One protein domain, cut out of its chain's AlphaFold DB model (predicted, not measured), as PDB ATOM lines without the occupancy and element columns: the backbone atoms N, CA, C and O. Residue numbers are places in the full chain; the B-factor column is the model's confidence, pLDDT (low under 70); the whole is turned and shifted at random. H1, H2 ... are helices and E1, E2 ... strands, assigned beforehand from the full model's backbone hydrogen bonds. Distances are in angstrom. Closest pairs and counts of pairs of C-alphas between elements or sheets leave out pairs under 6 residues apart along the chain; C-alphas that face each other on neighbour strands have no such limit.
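This is residues 2 to 149 of the 182 residues of the protein "Reverse transcriptase Ty1/copia-type domain-containing protein" of Cannabis sativa (UniProt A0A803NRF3). A long, narrow two-stranded hairpin, E1 and E2, and a smaller hairpin, E3 and E4, from which H4 runs on nearly in line, are strung with three separate helices on an open, wandering chain. Residues 2 to 19, of which 2 to 6 belong to H1, stick out toward one end of the longest axis, and H3 lies toward the other. The printed part has 148 residues, with four named helices and four named strands in the order H1 E1 E2 H2 H3 E3 E4 H4; both two-stranded sheets are antiparallel. The class is mixed, helices and strands, with under half of the residues in named elements. The whole is extended, with a radius of gyration of the C-alphas of 22.7 A and spans of 65 by 48 by 37 A.

E1, residues 24 to 31, and E2, residues 41 to 48, form an antiparallel hairpin, their directions 160 degrees apart. N 27 and O 45 are 2.7 A apart and N 43 and O 29 are 2.8 A apart, both within hydrogen-bond range. E3, residues 120 to 124, and E4, residues 130 to 133, form the other antiparallel hairpin, at 153 degrees, with N 123 and O 131 at 2.8 A, within hydrogen-bond range. Residues 116 to 117 also pair antiparallel with residues 120 to 121 of E3. H4, residues 135 to 144, follows E4 after a tight link of 1 residue; the closest C-alphas of E3 and H4 are those of Ile 120 and Tyr 137, 7.8 A apart. H1, residues 2 to 6, H2, residues 69 to 81, and H3, residues 92 to 105, each touch no helix, nor does H4. E1 is apart from E3 and from E4, and so is E2. Every O i to N i+4 pair is within hydrogen-bond range in H1, H2 and H4; in H3 it is 9 of 10.

E1 is 22.0 A long and E2 22.9 A, with C-alpha 24 at (-13.401, 20.361, 16.173). H3 measures 20.9 A, H2 18.3 A, H4 14.3 A, E3 12.8 A, E4 10.0 A and H1 6.0 A. C-alpha 2, where H1 begins, is at (-30.356, 13.613, 29.715), and C-alpha 144, where H4 ends, is at (-8.472, 6.162, 0.393).

The two C-alphas farthest apart are those of Lys 14 and Glu 104, at 65.4 A. The printed part has no cut. The links H1 to E1, E2 to H2 and H3 to E3 are long, with 17, 20 and 14 residues. Mean pLDDT of the printed part is 72.7; 48 residues are under 70, among them residues 2 to 13 and 49 to 69.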
ATOM      1  N   ASP A   2     -29.317  14.647  29.614       37.06
ATOM      2  CA  ASP A   2     -30.356  13.613  29.715       37.06
ATOM      3  C   ASP A   2     -31.060  13.299  28.392       37.06
ATOM      4  O   ASP A   2     -31.297  12.132  28.093       37.06
ATOM      5  N   SER A   3     -31.315  14.295  27.531       35.56
ATOM      6  CA  SER A   3     -31.967  14.034  26.235       35.56
ATOM      7  C   SER A   3     -31.098  13.203  25.277       35.56
ATOM      8  O   SER A   3     -31.623  12.462  24.450       35.56
ATOM      9  N   LEU A   4     -29.770  13.269  25.407       42.38
ATOM     10  CA  LEU A   4     -28.833  12.563  24.527       42.38
ATOM     11  C   LEU A   4     -28.667  11.097  24.938       42.38
ATOM     12  O   LEU A   4     -28.651  10.220  24.071       42.38
ATOM     13  N   MET A   5     -28.626  10.837  26.247       45.38
ATOM     14  CA  MET A   5     -28.663   9.484  26.814       45.38
ATOM     15  C   MET A   5     -30.018   8.818  26.535       45.38
ATOM     16  O   MET A   5     -30.061   7.680  26.068       45.38
ATOM     17  N   LYS A   6     -31.121   9.566  26.702       44.84
ATOM     18  CA  LYS A   6     -32.491   9.120  26.389       44.84
ATOM     19  C   LYS A   6     -32.647   8.662  24.934       44.84
ATOM     20  O   LYS A   6     -33.366   7.705  24.668       44.84
ATOM     21  N   ASN A   7     -31.933   9.294  24.001       55.94
ATOM     22  CA  ASN A   7     -32.017   8.998  22.567       55.94
ATOM     23  C   ASN A   7     -31.027   7.921  22.071       55.94
ATOM     24  O   ASN A   7     -30.968   7.686  20.858       55.94
ATOM     25  N   LYS A   8     -30.255   7.286  22.974       50.22
ATOM     26  CA  LYS A   8     -29.285   6.205  22.679       50.22
ATOM     27  C   LYS A   8     -28.319   6.531  21.531       50.22
ATOM     28  O   LYS A   8     -27.992   5.679  20.710       50.22
ATOM     29  N   ARG A   9     -27.885   7.790  21.434       40.59
ATOM     30  CA  ARG A   9     -27.059   8.271  20.313       40.59
ATOM     31  C   ARG A   9     -25.539   8.089  20.524       40.59
ATOM     32  O   ARG A   9     -24.801   8.476  19.628       40.59
ATOM     33  N   TRP A  10     -25.063   7.561  21.668       53.31
ATOM     34  CA  TRP A  10     -23.633   7.590  22.055       53.31
ATOM     35  C   TRP A  10     -23.165   6.402  22.929       53.31
ATOM     36  O   TRP A  10     -23.930   5.925  23.766       53.31
ATOM     37  N   ILE A  11     -21.888   5.996  22.781       44.16
ATOM     38  CA  ILE A  11     -21.135   5.070  23.662       44.16
ATOM     39  C   ILE A  11     -19.740   5.672  23.920       44.16
ATOM     40  O   ILE A  11     -19.074   6.120  22.988       44.16
ATOM     41  N   VAL A  12     -19.292   5.707  25.175       65.44
ATOM     42  CA  VAL A  12     -17.980   6.254  25.570       65.44
ATOM     43  C   VAL A  12     -16.901   5.174  25.419       65.44
ATOM     44  O   VAL A  12     -17.054   4.084  25.961       65.44
ATOM     45  N   VAL A  13     -15.800   5.474  24.718       60.31
ATOM     46  CA  VAL A  13     -14.649   4.566  24.537       60.31
ATOM     47  C   VAL A  13     -13.336   5.238  24.946       60.31
ATOM     48  O   VAL A  13     -13.208   6.462  24.885       60.31
ATOM     49  N   LYS A  14     -12.345   4.441  25.363       79.00
ATOM     50  CA  LYS A  14     -10.980   4.924  25.629       79.00
ATOM     51  C   LYS A  14     -10.284   5.341  24.326       79.00
ATOM     52  O   LYS A  14     -10.545   4.780  23.265       79.00
ATOM     53  N   LYS A  15      -9.383   6.325  24.426       75.06
ATOM     54  CA  LYS A  15      -8.545   6.805  23.316       75.06
ATOM     55  C   LYS A  15      -7.694   5.646  22.753       75.06
ATOM     56  O   LYS A  15      -6.985   5.028  23.541       75.06
ATOM     57  N   PRO A  16      -7.709   5.380  21.433       81.69
ATOM     58  CA  PRO A  16      -6.785   4.431  20.809       81.69
ATOM     59  C   PRO A  16      -5.341   4.957  20.854       81.69
ATOM     60  O   PRO A  16      -5.118   6.144  20.602       81.69
ATOM     61  N   GLU A  17      -4.360   4.095  21.133       76.94
ATOM     62  CA  GLU A  17      -2.954   4.492  21.359       76.94
ATOM     63  C   GLU A  17      -2.287   5.178  20.156       76.94
ATOM     64  O   GLU A  17      -1.458   6.066  20.342       76.94
ATOM     65  N   HIS A  18      -2.702   4.855  18.928       81.00
ATOM     66  CA  HIS A  18      -2.053   5.342  17.700       81.00
ATOM     67  C   HIS A  18      -2.921   6.278  16.844       81.00
ATOM     68  O   HIS A  18      -2.549   6.620  15.723       81.00
ATOM     69  N   ALA A  19      -4.075   6.721  17.348       70.88
ATOM     70  CA  ALA A  19      -4.978   7.586  16.591       70.88
ATOM     71  C   ALA A  19      -4.739   9.076  16.893       70.88
ATOM     72  O   ALA A  19      -4.765   9.513  18.051       70.88
ATOM     73  N   ARG A  20      -4.564   9.887  15.840       68.62
ATOM     74  CA  ARG A  20      -4.529  11.351  15.953       68.62
ATOM     75  C   ARG A  20      -5.960  11.882  16.042       68.62
ATOM     76  O   ARG A  20      -6.761  11.694  15.134       68.62
ATOM     77  N   ILE A  21      -6.277  12.549  17.149       72.88
ATOM     78  CA  ILE A  21      -7.603  13.129  17.383       72.88
ATOM     79  C   ILE A  21      -7.788  14.337  16.458       72.88
ATOM     80  O   ILE A  21      -6.976  15.262  16.481       72.88
ATOM     81  N   ILE A  22      -8.865  14.338  15.670       73.69
ATOM     82  CA  ILE A  22      -9.258  15.490  14.854       73.69
ATOM     83  C   ILE A  22      -9.908  16.521  15.777       73.69
ATOM     84  O   ILE A  22     -10.924  16.253  16.420       73.69
ATOM     85  N   GLY A  23      -9.309  17.710  15.859       72.81
ATOM     86  CA  GLY A  23      -9.905  18.824  16.590       72.81
ATOM     87  C   GLY A  23     -11.212  19.265  15.931       72.81
ATOM     88  O   GLY A  23     -11.361  19.170  14.720       72.81
ATOM     89  N   CYS A  24     -12.156  19.798  16.697       70.44
ATOM     90  CA  CYS A  24     -13.401  20.361  16.173       70.44
ATOM     91  C   CYS A  24     -13.582  21.821  16.616       70.44
ATOM     92  O   CYS A  24     -12.901  22.314  17.522       70.44
ATOM     93  N   LYS A  25     -14.510  22.531  15.984       68.06
ATOM     94  CA  LYS A  25     -14.939  23.882  16.352       68.06
ATOM     95  C   LYS A  25     -16.441  24.007  16.117       68.06
ATOM     96  O   LYS A  25     -16.964  23.468  15.147       68.06
ATOM     97  N   TRP A  26     -17.131  24.723  16.997       68.81
ATOM     98  CA  TRP A  26     -18.506  25.130  16.737       68.81
ATOM     99  C   TRP A  26     -18.524  26.374  15.854       68.81
ATOM    100  O   TRP A  26     -17.847  27.360  16.138       68.81
ATOM    101  N   ILE A  27     -19.317  26.315  14.795       67.75
ATOM    102  CA  ILE A  27     -19.671  27.440  13.947       67.75
ATOM    103  C   ILE A  27     -21.100  27.818  14.299       67.75
ATOM    104  O   ILE A  27     -22.033  27.041  14.082       67.75
ATOM    105  N   THR A  28     -21.270  29.012  14.845       74.50
ATOM    106  CA  THR A  28     -22.578  29.617  15.057       74.50
ATOM    107  C   THR A  28     -22.828  30.651  13.969       74.50
ATOM    108  O   THR A  28     -21.925  31.369  13.549       74.50
ATOM    109  N   LYS A  29     -24.057  30.696  13.461       72.94
ATOM    110  CA  LYS A  29     -24.487  31.665  12.460       72.94
ATOM    111  C   LYS A  29     -25.881  32.152  12.810       72.94
ATOM    112  O   LYS A  29     -26.798  31.346  12.964       72.94
ATOM    113  N   VAL A  30     -26.025  33.466  12.904       81.44
ATOM    114  CA  VAL A  30     -27.333  34.115  12.926       81.44
ATOM    115  C   VAL A  30     -27.865  34.106  11.495       81.44
ATOM    116  O   VAL A  30     -27.157  34.463  10.553       81.44
ATOM    117  N   LYS A  31     -29.083  33.606  11.319       70.31
ATOM    118  CA  LYS A  31     -29.841  33.711  10.079       70.31
ATOM    119  C   LYS A  31     -30.847  34.824  10.286       70.31
ATOM    120  O   LYS A  31     -31.859  34.607  10.947       70.31
ATOM    121  N   GLU A  32     -30.535  36.002   9.770       75.19
ATOM    122  CA  GLU A  32     -31.510  37.085   9.707       75.19
ATOM    123  C   GLU A  32     -32.713  36.590   8.905       75.19
ATOM    124  O   GLU A  32     -32.570  36.098   7.783       75.19
ATOM    125  N   GLY A  33     -33.873  36.594   9.557       70.12
ATOM    126  CA  GLY A  33     -35.125  36.215   8.926       70.12
ATOM    127  C   GLY A  33     -35.656  37.355   8.059       70.12
ATOM    128  O   GLY A  33     -35.194  38.494   8.146       70.12
ATOM    129  N   ILE A  34     -36.627  37.056   7.203       74.94
ATOM    130  CA  ILE A  34     -37.299  38.082   6.402       74.94
ATOM    131  C   ILE A  34     -38.288  38.820   7.310       74.94
ATOM    132  O   ILE A  34     -39.150  38.187   7.925       74.94
ATOM    133  N   LEU A  35     -38.181  40.152   7.375       65.56
ATOM    134  CA  LEU A  35     -39.025  40.995   8.226       65.56
ATOM    135  C   LEU A  35     -40.519  40.687   7.988       65.56
ATOM    136  O   LEU A  35     -41.015  40.829   6.874       65.56
ATOM    137  N   GLY A  36     -41.224  40.242   9.030       67.62
ATOM    138  CA  GLY A  36     -42.655  39.914   8.974       67.62
ATOM    139  C   GLY A  36     -43.015  38.529   8.414       67.62
ATOM    140  O   GLY A  36     -44.185  38.159   8.485       67.62
ATOM    141  N   VAL A  37     -42.052  37.749   7.907       78.06
ATOM    142  CA  VAL A  37     -42.291  36.397   7.359       78.06
ATOM    143  C   VAL A  37     -41.614  35.327   8.209       78.06
ATOM    144  O   VAL A  37     -42.251  34.348   8.590       78.06
ATOM    145  N   GLU A  38     -40.341  35.521   8.556       68.56
ATOM    146  CA  GLU A  38     -39.591  34.579   9.386       68.56
ATOM    147  C   GLU A  38     -38.804  35.327  10.467       68.56
ATOM    148  O   GLU A  38     -38.133  36.318  10.168       68.56
ATOM    149  N   PRO A  39     -38.842  34.872  11.730       77.19
ATOM    150  CA  PRO A  39     -38.006  35.439  12.774       77.19
ATOM    151  C   PRO A  39     -36.538  35.057  12.565       77.19
ATOM    152  O   PRO A  39     -36.211  34.040  11.950       77.19
ATOM    153  N   THR A  40     -35.639  35.848  13.146       82.25
ATOM    154  CA  THR A  40     -34.205  35.552  13.161       82.25
ATOM    155  C   THR A  40     -33.938  34.182  13.786       82.25
ATOM    156  O   THR A  40     -34.236  33.938  14.957       82.25
ATOM    157  N   GLY A  41     -33.358  33.282  12.995       68.88
ATOM    158  CA  GLY A  41     -32.986  31.938  13.414       68.88
ATOM    159  C   GLY A  41     -31.522  31.852  13.840       68.88
ATOM    160  O   GLY A  41     -30.665  32.580  13.345       68.88
ATOM    161  N   TYR A  42     -31.196  30.897  14.707       75.88
ATOM    162  CA  TYR A  42     -29.818  30.627  15.122       75.88
ATOM    163  C   TYR A  42     -29.408  29.232  14.659       75.88
ATOM    164  O   TYR A  42     -30.071  28.240  14.957       75.88
ATOM    165  N   LYS A  43     -28.304  29.142  13.915       65.31
ATOM    166  CA  LYS A  43     -27.718  27.871  13.483       65.31
ATOM    167  C   LYS A  43     -26.429  27.631  14.258       65.31
ATOM    168  O   LYS A  43     -25.559  28.491  14.269       65.31
ATOM    169  N   ALA A  44     -26.275  26.447  14.840       69.31
ATOM    170  CA  ALA A  44     -25.016  25.972  15.403       69.31
ATOM    171  C   ALA A  44     -24.605  24.675  14.696       69.31
ATOM    172  O   ALA A  44     -25.430  23.786  14.488       69.31
ATOM    173  N   MET A  45     -23.343  24.577  14.293       72.06
ATOM    174  CA  MET A  45     -22.773  23.416  13.612       72.06
ATOM    175  C   MET A  45     -21.459  23.048  14.282       72.06
ATOM    176  O   MET A  45     -20.615  23.914  14.474       72.06
ATOM    177  N   LEU A  46     -21.258  21.776  14.613       65.88
ATOM    178  CA  LEU A  46     -19.960  21.276  15.049       65.88
ATOM    179  C   LEU A  46     -19.195  20.785  13.824       65.88
ATOM    180  O   LEU A  46     -19.657  19.878  13.135       65.88
ATOM    181  N   VAL A  47     -18.042  21.385  13.551       69.81
ATOM    182  CA  VAL A  47     -17.248  21.112  12.350       69.81
ATOM    183  C   VAL A  47     -15.860  20.633  12.760       69.81
ATOM    184  O   VAL A  47     -15.280  21.132  13.724       69.81
ATOM    185  N   ALA A  48     -15.321  19.644  12.052       72.50
ATOM    186  CA  ALA A  48     -13.929  19.235  12.203       72.50
ATOM    187  C   ALA A  48     -12.987  20.361  11.733       72.50
ATOM    188  O   ALA A  48     -13.255  21.034  10.741       72.50
ATOM    189  N   ARG A  49     -11.880  20.593  12.441       68.94
ATOM    190  CA  ARG A  49     -10.871  21.592  12.068       68.94
ATOM    191  C   ARG A  49     -10.019  21.036  10.926       68.94
ATOM    192  O   ARG A  49      -9.185  20.162  11.147       68.94
ATOM    193  N   GLY A  50     -10.217  21.585   9.729       60.28
ATOM    194  CA  GLY A  50      -9.544  21.173   8.493       60.28
ATOM    195  C   GLY A  50      -8.030  21.401   8.451       60.28
ATOM    196  O   GLY A  50      -7.378  20.843   7.588       60.28
ATOM    197  N   PHE A  51      -7.416  22.115   9.405       58.88
ATOM    198  CA  PHE A  51      -5.954  22.359   9.440       58.88
ATOM    199  C   PHE A  51      -5.083  21.100   9.608       58.88
ATOM    200  O   PHE A  51      -3.867  21.198   9.722       58.88
ATOM    201  N   THR A  52      -5.694  19.916   9.676       57.22
ATOM    202  CA  THR A  52      -4.988  18.628   9.607       57.22
ATOM    203  C   THR A  52      -4.919  18.054   8.189       57.22
ATOM    204  O   THR A  52      -4.325  16.990   8.020       57.22
ATOM    205  N   GLN A  53      -5.466  18.763   7.194       56.22
ATOM    206  CA  GLN A  53      -5.319  18.441   5.780       56.22
ATOM    207  C   GLN A  53      -3.850  18.548   5.364       56.22
ATOM    208  O   GLN A  53      -3.147  19.497   5.714       56.22
ATOM    209  N   LYS A  54      -3.382  17.549   4.627       58.44
ATOM    210  CA  LYS A  54      -2.038  17.446   4.069       58.44
ATOM    211  C   LYS A  54      -2.085  17.801   2.583       58.44
ATOM    212  O   LYS A  54      -2.880  17.254   1.813       58.44
ATOM    213  N   GLU A  55      -1.203  18.705   2.167       54.38
ATOM    214  CA  GLU A  55      -0.972  18.991   0.750       54.38
ATOM    215  C   GLU A  55      -0.638  17.689  -0.002       54.38
ATOM    216  O   GLU A  55       0.134  16.863   0.481       54.38
ATOM    217  N   GLY A  56      -1.303  17.455  -1.139       57.84
ATOM    218  CA  GLY A  56      -1.198  16.206  -1.907       57.84
ATOM    219  C   GLY A  56      -2.117  15.057  -1.467       57.84
ATOM    220  O   GLY A  56      -2.194  14.059  -2.179       57.84
ATOM    221  N   ILE A  57      -2.848  15.183  -0.351       62.50
ATOM    222  CA  ILE A  57      -3.786  14.146   0.119       62.50
ATOM    223  C   ILE A  57      -5.232  14.645   0.061       62.50
ATOM    224  O   ILE A  57      -6.041  14.044  -0.633       62.50
ATOM    225  N   ASP A  58      -5.558  15.747   0.725       52.66
ATOM    226  CA  ASP A  58      -6.936  16.218   0.965       52.66
ATOM    227  C   ASP A  58      -7.101  17.738   0.792       52.66
ATOM    228  O   ASP A  58      -8.197  18.276   0.944       52.66
ATOM    229  N   PHE A  59      -6.021  18.431   0.421       53.06
ATOM    230  CA  PHE A  59      -5.981  19.886   0.225       53.06
ATOM    231  C   PHE A  59      -6.666  20.352  -1.075       53.06
ATOM    232  O   PHE A  59      -7.272  21.417  -1.113       53.06
ATOM    233  N   ASN A  60      -6.611  19.539  -2.137       56.00
ATOM    234  CA  ASN A  60      -7.215  19.842  -3.447       56.00
ATOM    235  C   ASN A  60      -8.555  19.121  -3.683       56.00
ATOM    236  O   ASN A  60      -9.161  19.265  -4.747       56.00
ATOM    237  N   GLU A  61      -9.027  18.335  -2.714       53.88
ATOM    238  CA  GLU A  61     -10.265  17.575  -2.849       53.88
ATOM    239  C   GLU A  61     -11.473  18.424  -2.447       53.88
ATOM    240  O   GLU A  61     -11.807  18.598  -1.276       53.88
ATOM    241  N   ILE A  62     -12.159  18.967  -3.455       49.97
ATOM    242  CA  ILE A  62     -13.459  19.610  -3.274       49.97
ATOM    243  C   ILE A  62     -14.506  18.501  -3.159       49.97
ATOM    244  O   ILE A  62     -15.029  17.991  -4.145       49.97
ATOM    245  N   PHE A  63     -14.798  18.125  -1.922       48.12
ATOM    246  CA  PHE A  63     -15.694  17.022  -1.584       48.12
ATOM    247  C   PHE A  63     -17.193  17.338  -1.674       48.12
ATOM    248  O   PHE A  63     -18.032  16.445  -1.575       48.12
ATOM    249  N   SER A  64     -17.543  18.610  -1.863       47.94
ATOM    250  CA  SER A  64     -18.912  19.026  -2.151       47.94
ATOM    251  C   SER A  64     -18.983  19.490  -3.599       47.94
ATOM    252  O   SER A  64     -18.307  20.461  -3.948       47.94
ATOM    253  N   PRO A  65     -19.776  18.838  -4.458       44.72
ATOM    254  CA  PRO A  65     -19.883  19.230  -5.848       44.72
ATOM    255  C   PRO A  65     -20.702  20.520  -5.974       44.72
ATOM    256  O   PRO A  65     -21.910  20.510  -6.202       44.72
ATOM    257  N   VAL A  66     -20.036  21.654  -5.791       52.22
ATOM    258  CA  VAL A  66     -20.617  22.983  -5.969       52.22
ATOM    259  C   VAL A  66     -20.181  23.503  -7.332       52.22
ATOM    260  O   VAL A  66     -18.987  23.521  -7.643       52.22
ATOM    261  N   ILE A  67     -21.140  23.935  -8.155       60.88
ATOM    262  CA  ILE A  67     -20.831  24.629  -9.409       60.88
ATOM    263  C   ILE A  67     -19.967  25.851  -9.078       60.88
ATOM    264  O   ILE A  67     -20.353  26.712  -8.285       60.88
ATOM    265  N   LYS A  68     -18.786  25.935  -9.698       69.31
ATOM    266  CA  LYS A  68     -17.912  27.098  -9.540       69.31
ATOM    267  C   LYS A  68     -18.551  28.305 -10.223       69.31
ATOM    268  O   LYS A  68     -19.039  28.215 -11.346       69.31
ATOM    269  N   GLN A  69     -18.468  29.465  -9.579       67.12
ATOM    270  CA  GLN A  69     -18.952  30.732 -10.145       67.12
ATOM    271  C   GLN A  69     -18.301  31.065 -11.497       67.12
ATOM    272  O   GLN A  69     -18.927  31.668 -12.363       67.12
ATOM    273  N   THR A  70     -17.059  30.631 -11.711       76.56
ATOM    274  CA  THR A  70     -16.377  30.736 -13.006       76.56
ATOM    275  C   THR A  70     -17.099  29.967 -14.109       76.56
ATOM    276  O   THR A  70     -17.260  30.505 -15.198       76.56
ATOM    277  N   SER A  71     -17.596  28.760 -13.831       76.69
ATOM    278  CA  SER A  71     -18.362  27.960 -14.792       76.69
ATOM    279  C   SER A  71     -19.681  28.634 -15.172       76.69
ATOM    280  O   SER A  71     -20.005  28.692 -16.354       76.69
ATOM    281  N   ILE A  72     -20.399  29.211 -14.198       80.75
ATOM    282  CA  ILE A  72     -21.634  29.977 -14.458       80.75
ATOM    283  C   ILE A  72     -21.330  31.177 -15.359       80.75
ATOM    284  O   ILE A  72     -22.008  31.383 -16.360       80.75
ATOM    285  N   ARG A  73     -20.276  31.942 -15.050       82.06
ATOM    286  CA  ARG A  73     -19.879  33.108 -15.855       82.06
ATOM    287  C   ARG A  73     -19.513  32.743 -17.291       82.06
ATOM    288  O   ARG A  73     -19.935  33.437 -18.208       82.06
ATOM    289  N   VAL A  74     -18.764  31.660 -17.494       85.94
ATOM    290  CA  VAL A  74     -18.418  31.173 -18.841       85.94
ATOM    291  C   VAL A  74     -19.672  30.749 -19.608       85.94
ATOM    292  O   VAL A  74     -19.813  31.095 -20.778       85.94
ATOM    293  N   MET A  75     -20.601  30.054 -18.947       82.81
ATOM    294  CA  MET A  75     -21.875  29.651 -19.547       82.81
ATOM    295  C   MET A  75     -22.696  30.869 -19.988       82.81
ATOM    296  O   MET A  75     -23.102  30.936 -21.144       82.81
ATOM    297  N   LEU A  76     -22.865  31.866 -19.112       82.94
ATOM    298  CA  LEU A  76     -23.580  33.106 -19.434       82.94
ATOM    299  C   LEU A  76     -22.902  33.894 -20.562       82.94
ATOM    300  O   LEU A  76     -23.582  34.398 -21.449       82.94
ATOM    301  N   ALA A  77     -21.568  33.963 -20.570       87.75
ATOM    302  CA  ALA A  77     -20.820  34.620 -21.639       87.75
ATOM    303  C   ALA A  77     -21.014  33.923 -22.996       87.75
ATOM    304  O   ALA A  77     -21.141  34.598 -24.017       87.75
ATOM    305  N   LYS A  78     -21.064  32.582 -23.020       86.00
ATOM    306  CA  LYS A  78     -21.348  31.815 -24.241       86.00
ATOM    307  C   LYS A  78     -22.768  32.070 -24.735       86.00
ATOM    308  O   LYS A  78     -22.944  32.357 -25.911       86.00
ATOM    309  N   VAL A  79     -23.742  32.031 -23.828       91.19
ATOM    310  CA  VAL A  79     -25.144  32.315 -24.141       91.19
ATOM    311  C   VAL A  79     -25.300  33.716 -24.737       91.19
ATOM    312  O   VAL A  79     -25.892  33.857 -25.802       91.19
ATOM    313  N   ALA A  80     -24.692  34.732 -24.120       87.69
ATOM    314  CA  ALA A  80     -24.719  36.097 -24.640       87.69
ATOM    315  C   ALA A  80     -24.047  36.215 -26.020       87.69
ATOM    316  O   ALA A  80     -24.571  36.893 -26.899       87.69
ATOM    317  N   LYS A  81     -22.907  35.540 -26.231       93.25
ATOM    318  CA  LYS A  81     -22.198  35.534 -27.523       93.25
ATOM    319  C   LYS A  81     -23.036  34.920 -28.645       93.25
ATOM    320  O   LYS A  81     -22.995  35.409 -29.769       93.25
ATOM    321  N   ASP A  82     -23.747  33.842 -28.345       92.12
ATOM    322  CA  ASP A  82     -24.559  33.112 -29.318       92.12
ATOM    323  C   ASP A  82     -25.984  33.677 -29.451       92.12
ATOM    324  O   ASP A  82     -26.788  33.124 -30.198       92.12
ATOM    325  N   ASN A  83     -26.305  34.752 -28.719       87.56
ATOM    326  CA  ASN A  83     -27.640  35.341 -28.640       87.56
ATOM    327  C   ASN A  83     -28.729  34.320 -28.250       87.56
ATOM    328  O   ASN A  83     -29.816  34.291 -28.828       87.56
ATOM    329  N   LEU A  84     -28.410  33.452 -27.287       84.38
ATOM    330  CA  LEU A  84     -29.339  32.468 -26.733       84.38
ATOM    331  C   LEU A  84     -30.081  33.065 -25.523       84.38
ATOM    332  O   LEU A  84     -29.577  33.961 -24.846       84.38
ATOM    333  N   GLU A  85     -31.269  32.550 -25.214       78.75
ATOM    334  CA  GLU A  85     -31.984  32.894 -23.981       78.75
ATOM    335  C   GLU A  85     -31.618  31.923 -22.849       78.75
ATOM    336  O   GLU A  85     -31.468  30.717 -23.059       78.75
ATOM    337  N   VAL A  86     -31.455  32.456 -21.631       73.94
ATOM    338  CA  VAL A  86     -31.270  31.649 -20.416       73.94
ATOM    339  C   VAL A  86     -32.592  31.574 -19.678       73.94
ATOM    340  O   VAL A  86     -32.973  32.522 -18.997       73.94
ATOM    341  N   ASP A  87     -33.230  30.413 -19.738       71.12
ATOM    342  CA  ASP A  87     -34.399  30.129 -18.918       71.12
ATOM    343  C   ASP A  87     -34.027  29.327 -17.674       71.12
ATOM    344  O   ASP A  87     -33.397  28.265 -17.728       71.12
ATOM    345  N   GLN A  88     -34.477  29.814 -16.518       62.78
ATOM    346  CA  GLN A  88     -34.430  29.054 -15.278       62.78
ATOM    347  C   GLN A  88     -35.662  28.142 -15.224       62.78
ATOM    348  O   GLN A  88     -36.762  28.552 -14.857       62.78
ATOM    349  N   MET A  89     -35.494  26.899 -15.669       62.12
ATOM    350  CA  MET A  89     -36.619  25.989 -15.883       62.12
ATOM    351  C   MET A  89     -36.964  25.181 -14.628       62.12
ATOM    352  O   MET A  89     -36.192  24.322 -14.213       62.12
ATOM    353  N   ASP A  90     -38.172  25.381 -14.094       64.69
ATOM    354  CA  ASP A  90     -38.770  24.506 -13.063       64.69
ATOM    355  C   ASP A  90     -40.131  23.902 -13.501       64.69
ATOM    356  O   ASP A  90     -40.824  23.216 -12.751       64.69
ATOM    357  N   LYS A  91     -40.550  24.121 -14.761       71.06
ATOM    358  CA  LYS A  91     -41.809  23.576 -15.311       71.06
ATOM    359  C   LYS A  91     -41.563  22.331 -16.164       71.06
ATOM    360  O   LYS A  91     -40.949  22.397 -17.226       71.06
ATOM    361  N   LYS A  92     -42.139  21.193 -15.751       71.00
ATOM    362  CA  LYS A  92     -42.033  19.900 -16.466       71.00
ATOM    363  C   LYS A  92     -42.489  19.946 -17.930       71.00
ATOM    364  O   LYS A  92     -41.928  19.223 -18.747       71.00
ATOM    365  N   SER A  93     -43.503  20.752 -18.257       77.00
ATOM    366  CA  SER A  93     -44.039  20.863 -19.622       77.00
ATOM    367  C   SER A  93     -43.020  21.440 -20.601       77.00
ATOM    368  O   SER A  93     -42.891  20.939 -21.712       77.00
ATOM    369  N   GLU A  94     -42.263  22.449 -20.174       78.38
ATOM    370  CA  GLU A  94     -41.266  23.111 -21.017       78.38
ATOM    371  C   GLU A  94     -40.026  22.228 -21.205       78.38
ATOM    372  O   GLU A  94     -39.518  22.113 -22.317       78.38
ATOM    373  N   ILE A  95     -39.609  21.497 -20.159       79.69
ATOM    374  CA  ILE A  95     -38.532  20.495 -20.265       79.69
ATOM    375  C   ILE A  95     -38.875  19.441 -21.327       79.69
ATOM    376  O   ILE A  95     -38.006  19.041 -22.098       79.69
ATOM    377  N   LYS A  96     -40.137  18.994 -21.384       82.00
ATOM    378  CA  LYS A  96     -40.578  18.016 -22.385       82.00
ATOM    379  C   LYS A  96     -40.495  18.579 -23.806       82.00
ATOM    380  O   LYS A  96     -39.878  17.946 -24.649       82.00
ATOM    381  N   LYS A  97     -41.020  19.785 -24.054       84.25
ATOM    382  CA  LYS A  97     -40.956  20.424 -25.384       84.25
ATOM    383  C   LYS A  97     -39.524  20.552 -25.905       84.25
ATOM    384  O   LYS A  97     -39.286  20.364 -27.091       84.25
ATOM    385  N   ILE A  98     -38.578  20.879 -25.024       84.12
ATOM    386  CA  ILE A  98     -37.161  20.985 -25.392       84.12
ATOM    387  C   ILE A  98     -36.571  19.613 -25.717       84.12
ATOM    388  O   ILE A  98     -35.856  19.494 -26.707       84.12
ATOM    389  N   LYS A  99     -36.879  18.579 -24.922       82.62
ATOM    390  CA  LYS A  99     -36.466  17.201 -25.228       82.62
ATOM    391  C   LYS A  99     -36.979  16.756 -26.596       82.62
ATOM    392  O   LYS A  99     -36.194  16.214 -27.365       82.62
ATOM    393  N   ASP A 100     -38.248  17.034 -26.885       85.19
ATOM    394  CA  ASP A 100     -38.892  16.672 -28.148       85.19
ATOM    395  C   ASP A 100     -38.182  17.372 -29.328       85.19
ATOM    396  O   ASP A 100     -37.664  16.694 -30.210       85.19
ATOM    397  N   LYS A 101     -37.999  18.702 -29.273       85.38
ATOM    398  CA  LYS A 101     -37.265  19.459 -30.311       85.38
ATOM    399  C   LYS A 101     -35.814  19.014 -30.493       85.38
ATOM    400  O   LYS A 101     -35.324  18.917 -31.607       85.38
ATOM    401  N   LEU A 102     -35.094  18.762 -29.401       81.81
ATOM    402  CA  LEU A 102     -33.704  18.321 -29.495       81.81
ATOM    403  C   LEU A 102     -33.595  16.910 -30.091       81.81
ATOM    404  O   LEU A 102     -32.605  16.625 -30.753       81.81
ATOM    405  N   SER A 103     -34.586  16.043 -29.865       85.00
ATOM    406  CA  SER A 103     -34.603  14.689 -30.432       85.00
ATOM    407  C   SER A 103     -34.881  14.648 -31.939       85.00
ATOM    408  O   SER A 103     -34.590  13.638 -32.575       85.00
ATOM    409  N   GLU A 104     -35.426  15.730 -32.507       85.50
ATOM    410  CA  GLU A 104     -35.624  15.883 -33.956       85.50
ATOM    411  C   GLU A 104     -34.284  16.099 -34.681       85.50
ATOM    412  O   GLU A 104     -34.091  15.589 -35.781       85.50
ATOM    413  N   GLU A 105     -33.345  16.802 -34.039       84.19
ATOM    414  CA  GLU A 105     -32.045  17.187 -34.613       84.19
ATOM    415  C   GLU A 105     -30.873  16.311 -34.132       84.19
ATOM    416  O   GLU A 105     -29.850  16.187 -34.808       84.19
ATOM    417  N   PHE A 106     -30.993  15.694 -32.953       85.88
ATOM    418  CA  PHE A 106     -29.934  14.908 -32.320       85.88
ATOM    419  C   PHE A 106     -30.466  13.568 -31.803       85.88
ATOM    420  O   PHE A 106     -31.552  13.485 -31.233       85.88
ATOM    421  N   GLU A 107     -29.662  12.507 -31.907       78.00
ATOM    422  CA  GLU A 107     -30.006  11.203 -31.334       78.00
ATOM    423  C   GLU A 107     -29.934  11.260 -29.797       78.00
ATOM    424  O   GLU A 107     -28.872  11.132 -29.181       78.00
ATOM    425  N   ILE A 108     -31.083  11.496 -29.159       80.31
ATOM    426  CA  ILE A 108     -31.189  11.666 -27.708       80.31
ATOM    427  C   ILE A 108     -31.852  10.458 -27.066       80.31
ATOM    428  O   ILE A 108     -32.967  10.069 -27.398       80.31
ATOM    429  N   LYS A 109     -31.184   9.919 -26.043       78.19
ATOM    430  CA  LYS A 109     -31.727   8.875 -25.178       78.19
ATOM    431  C   LYS A 109     -32.154   9.462 -23.838       78.19
ATOM    432  O   LYS A 109     -31.313   9.821 -23.013       78.19
ATOM    433  N   ASP A 110     -33.461   9.515 -23.589       79.06
ATOM    434  CA  ASP A 110     -33.983   9.915 -22.281       79.06
ATOM    435  C   ASP A 110     -33.752   8.800 -21.252       79.06
ATOM    436  O   ASP A 110     -34.352   7.726 -21.304       79.06
ATOM    437  N   LEU A 111     -32.867   9.059 -20.291       81.19
ATOM    438  CA  LEU A 111     -32.568   8.139 -19.190       81.19
ATOM    439  C   LEU A 111     -33.590   8.238 -18.041       81.19
ATOM    440  O   LEU A 111     -33.462   7.544 -17.026       81.19
ATOM    441  N   GLY A 112     -34.609   9.086 -18.195       82.25
ATOM    442  CA  GLY A 112     -35.666   9.305 -17.225       82.25
ATOM    443  C   GLY A 112     -35.237  10.232 -16.090       82.25
ATOM    444  O   GLY A 112     -34.470  11.179 -16.265       82.25
ATOM    445  N   LYS A 113     -35.780   9.992 -14.892       80.00
ATOM    446  CA  LYS A 113     -35.466  10.799 -13.704       80.00
ATOM    447  C   LYS A 113     -33.981  10.693 -13.360       80.00
ATOM    448  O   LYS A 113     -33.417   9.600 -13.371       80.00
ATOM    449  N   ALA A 114     -33.379  11.819 -12.980       81.62
ATOM    450  CA  ALA A 114     -31.996  11.853 -12.526       81.62
ATOM    451  C   ALA A 114     -31.804  10.918 -11.321       81.62
ATOM    452  O   ALA A 114     -32.433  11.103 -10.280       81.62
ATOM    453  N   LYS A 115     -30.925   9.924 -11.484       82.25
ATOM    454  CA  LYS A 115     -30.525   8.987 -10.422       82.25
ATOM    455  C   LYS A 115     -29.224   9.395  -9.733       82.25
ATOM    456  O   LYS A 115     -28.949   8.945  -8.626       82.25
ATOM    457  N   LYS A 116     -28.399  10.214 -10.393       80.56
ATOM    458  CA  LYS A 116     -27.088  10.638  -9.895       80.56
ATOM    459  C   LYS A 116     -26.721  12.017 -10.446       80.56
ATOM    460  O   LYS A 116     -26.820  12.221 -11.652       80.56
ATOM    461  N   ILE A 117     -26.280  12.937  -9.590       78.81
ATOM    462  CA  ILE A 117     -25.733  14.250  -9.974       78.81
ATOM    463  C   ILE A 117     -24.441  14.463  -9.197       78.81
ATOM    464  O   ILE A 117     -24.463  14.476  -7.974       78.81
ATOM    465  N   LEU A 118     -23.316  14.627  -9.897       74.81
ATOM    466  CA  LEU A 118     -22.014  14.932  -9.291       74.81
ATOM    467  C   LEU A 118     -21.645  13.992  -8.117       74.81
ATOM    468  O   LEU A 118     -21.259  14.433  -7.044       74.81
ATOM    469  N   GLU A 119     -21.819  12.684  -8.314       70.94
ATOM    470  CA  GLU A 119     -21.620  11.633  -7.291       70.94
ATOM    471  C   GLU A 119     -22.652  11.557  -6.159       70.94
ATOM    472  O   GLU A 119     -22.597  10.640  -5.341       70.94
ATOM    473  N   ILE A 120     -23.648  12.436  -6.170       80.56
ATOM    474  CA  ILE A 120     -24.801  12.380  -5.282       80.56
ATOM    475  C   ILE A 120     -25.873  11.492  -5.904       80.56
ATOM    476  O   ILE A 120     -26.383  11.787  -6.982       80.56
ATOM    477  N   GLU A 121     -26.232  10.413  -5.225       85.00
ATOM    478  CA  GLU A 121     -27.344   9.543  -5.588       85.00
ATOM    479  C   GLU A 121     -28.672  10.183  -5.208       85.00
ATOM    480  O   GLU A 121     -28.833  10.730  -4.116       85.00
ATOM    481  N   ILE A 122     -29.629  10.089  -6.121       87.19
ATOM    482  CA  ILE A 122     -30.959  10.663  -5.988       87.19
ATOM    483  C   ILE A 122     -31.965   9.534  -6.170       87.19
ATOM    484  O   ILE A 122     -32.032   8.904  -7.224       87.19
ATOM    485  N   ASP A 123     -32.760   9.306  -5.137       83.38
ATOM    486  CA  ASP A 123     -33.866   8.360  -5.141       83.38
ATOM    487  C   ASP A 123     -35.167   9.141  -4.938       83.38
ATOM    488  O   ASP A 123     -35.355   9.829  -3.936       83.38
ATOM    489  N   GLN A 124     -36.041   9.105  -5.940       82.00
ATOM    490  CA  GLN A 124     -37.293   9.855  -5.947       82.00
ATOM    491  C   GLN A 124     -38.461   8.879  -5.908       82.00
ATOM    492  O   GLN A 124     -38.723   8.184  -6.894       82.00
ATOM    493  N   ASN A 125     -39.214   8.871  -4.810       78.56
ATOM    494  CA  ASN A 125     -40.372   7.992  -4.702       78.56
ATOM    495  C   ASN A 125     -41.616   8.575  -5.408       78.56
ATOM    496  O   ASN A 125     -41.694   9.760  -5.745       78.56
ATOM    497  N   HIS A 126     -42.630   7.732  -5.612       70.50
ATOM    498  CA  HIS A 126     -43.902   8.130  -6.234       70.50
ATOM    499  C   HIS A 126     -44.736   9.108  -5.386       70.50
ATOM    500  O   HIS A 126     -45.665   9.715  -5.905       70.50
ATOM    501  N   LYS A 127     -44.390   9.295  -4.106       79.31
ATOM    502  CA  LYS A 127     -45.043  10.229  -3.176       79.31
ATOM    503  C   LYS A 127     -44.392  11.622  -3.170       79.31
ATOM    504  O   LYS A 127     -44.749  12.448  -2.341       79.31
ATOM    505  N   GLY A 128     -43.422  11.878  -4.056       72.69
ATOM    506  CA  GLY A 128     -42.719  13.162  -4.151       72.69
ATOM    507  C   GLY A 128     -41.577  13.349  -3.146       72.69
ATOM    508  O   GLY A 128     -40.990  14.424  -3.085       72.69
ATOM    509  N   MET A 129     -41.222  12.317  -2.375       74.19
ATOM    510  CA  MET A 129     -40.066  12.356  -1.481       74.19
ATOM    511  C   MET A 129     -38.785  12.149  -2.287       74.19
ATOM    512  O   MET A 129     -38.639  11.144  -2.987       74.19
ATOM    513  N   ILE A 130     -37.853  13.091  -2.154       81.88
ATOM    514  CA  ILE A 130     -36.513  13.016  -2.735       81.88
ATOM    515  C   ILE A 130     -35.544  12.634  -1.620       81.88
ATOM    516  O   ILE A 130     -35.342  13.384  -0.665       81.88
ATOM    517  N   LYS A 131     -34.944  11.456  -1.742       82.19
ATOM    518  CA  LYS A 131     -33.841  11.002  -0.908       82.19
ATOM    519  C   LYS A 131     -32.540  11.255  -1.655       82.19
ATOM    520  O   LYS A 131     -32.402  10.922  -2.826       82.19
ATOM    521  N   ILE A 132     -31.587  11.844  -0.949       84.06
ATOM    522  CA  ILE A 132     -30.272  12.186  -1.470       84.06
ATOM    523  C   ILE A 132     -29.235  11.405  -0.658       84.06
ATOM    524  O   ILE A 132     -29.309  11.378   0.571       84.06
ATOM    525  N   SER A 133     -28.299  10.737  -1.330       82.81
ATOM    526  CA  SER A 133     -27.272   9.892  -0.713       82.81
ATOM    527  C   SER A 133     -25.897  10.187  -1.306       82.81
ATOM    528  O   SER A 133     -25.744  10.356  -2.508       82.81
ATOM    529  N   GLN A 134     -24.877  10.226  -0.456       82.94
ATOM    530  CA  GLN A 134     -23.466  10.292  -0.852       82.94
ATOM    531  C   GLN A 134     -22.693   9.077  -0.314       82.94
ATOM    532  O   GLN A 134     -21.497   9.153  -0.040       82.94
ATOM    533  N   ALA A 135     -23.371   7.938  -0.129       81.44
ATOM    534  CA  ALA A 135     -22.771   6.738   0.459       81.44
ATOM    535  C   ALA A 135     -21.520   6.268  -0.305       81.44
ATOM    536  O   ALA A 135     -20.502   5.952   0.305       81.44
ATOM    537  N   ASN A 136     -21.566   6.303  -1.637       79.50
ATOM    538  CA  ASN A 136     -20.428   5.947  -2.484       79.50
ATOM    539  C   ASN A 136     -19.246   6.912  -2.339       79.50
ATOM    540  O   ASN A 136     -18.097   6.478  -2.336       79.50
ATOM    541  N   TYR A 137     -19.518   8.206  -2.171       78.81
ATOM    542  CA  TYR A 137     -18.480   9.192  -1.898       78.81
ATOM    543  C   TYR A 137     -17.798   8.908  -0.545       78.81
ATOM    544  O   TYR A 137     -16.575   8.803  -0.484       78.81
ATOM    545  N   LEU A 138     -18.575   8.655   0.516       77.25
ATOM    546  CA  LEU A 138     -18.036   8.254   1.823       77.25
ATOM    547  C   LEU A 138     -17.209   6.967   1.748       77.25
ATOM    548  O   LEU A 138     -16.153   6.888   2.368       77.25
ATOM    549  N   LYS A 139     -17.655   5.975   0.971       83.50
ATOM    550  CA  LYS A 139     -16.922   4.718   0.794       83.50
ATOM    551  C   LYS A 139     -15.539   4.948   0.178       83.50
ATOM    552  O   LYS A 139     -14.554   4.463   0.723       83.50
ATOM    553  N   LYS A 140     -15.455   5.759  -0.883       80.56
ATOM    554  CA  LYS A 140     -14.176   6.133  -1.511       80.56
ATOM    555  C   LYS A 140     -13.242   6.862  -0.547       80.56
ATOM    556  O   LYS A 140     -12.045   6.605  -0.548       80.56
ATOM    557  N   VAL A 141     -13.783   7.757   0.284       78.69
ATOM    558  CA  VAL A 141     -13.001   8.443   1.324       78.69
ATOM    559  C   VAL A 141     -12.438   7.425   2.314       78.69
ATOM    560  O   VAL A 141     -11.242   7.441   2.589       78.69
ATOM    561  N   LEU A 142     -13.265   6.506   2.813       83.50
ATOM    562  CA  LEU A 142     -12.814   5.480   3.754       83.50
ATOM    563  C   LEU A 142     -11.729   4.585   3.143       83.50
ATOM    564  O   LEU A 142     -10.692   4.404   3.769       83.50
ATOM    565  N   GLU A 143     -11.921   4.094   1.920       84.81
ATOM    566  CA  GLU A 143     -10.920   3.291   1.200       84.81
ATOM    567  C   GLU A 143      -9.599   4.054   1.026       84.81
ATOM    568  O   GLU A 143      -8.532   3.533   1.350       84.81
ATOM    569  N   LYS A 144      -9.659   5.324   0.604       76.25
ATOM    570  CA  LYS A 144      -8.472   6.162   0.393       76.25
ATOM    571  C   LYS A 144      -7.627   6.336   1.657       76.25
ATOM    572  O   LYS A 144      -6.401   6.373   1.576       76.25
ATOM    573  N   PHE A 145      -8.266   6.457   2.817       79.56
ATOM    574  CA  PHE A 145      -7.572   6.624   4.095       79.56
ATOM    575  C   PHE A 145      -7.292   5.296   4.819       79.56
ATOM    576  O   PHE A 145      -6.836   5.324   5.963       79.56
ATOM    577  N   GLY A 146      -7.546   4.141   4.186       82.88
ATOM    578  CA  GLY A 146      -7.370   2.821   4.810       82.88
ATOM    579  C   GLY A 146      -8.313   2.592   5.997       82.88
ATOM    580  O   GLY A 146      -7.965   1.929   6.973       82.88
ATOM    581  N   MET A 147      -9.486   3.221   5.951       82.31
ATOM    582  CA  MET A 147     -10.512   3.234   6.992       82.31
ATOM    583  C   MET A 147     -11.773   2.463   6.588       82.31
ATOM    584  O   MET A 147     -12.773   2.528   7.301       82.31
ATOM    585  N   ASP A 148     -11.740   1.720   5.489       82.00
ATOM    586  CA  ASP A 148     -12.821   0.858   4.996       82.00
ATOM    587  C   ASP A 148     -13.303  -0.155   6.050       82.00
ATOM    588  O   ASP A 148     -14.499  -0.426   6.148       82.00
ATOM    589  N   ASN A 149     -12.396  -0.615   6.917       84.31
ATOM    590  CA  ASN A 149     -12.696  -1.523   8.032       84.31
ATOM    591  C   ASN A 149     -12.952  -0.811   9.376       84.31
ATOM    592  O   ASN A 149     -13.025  -1.453  10.429       84.31
TER     593      ASN A 149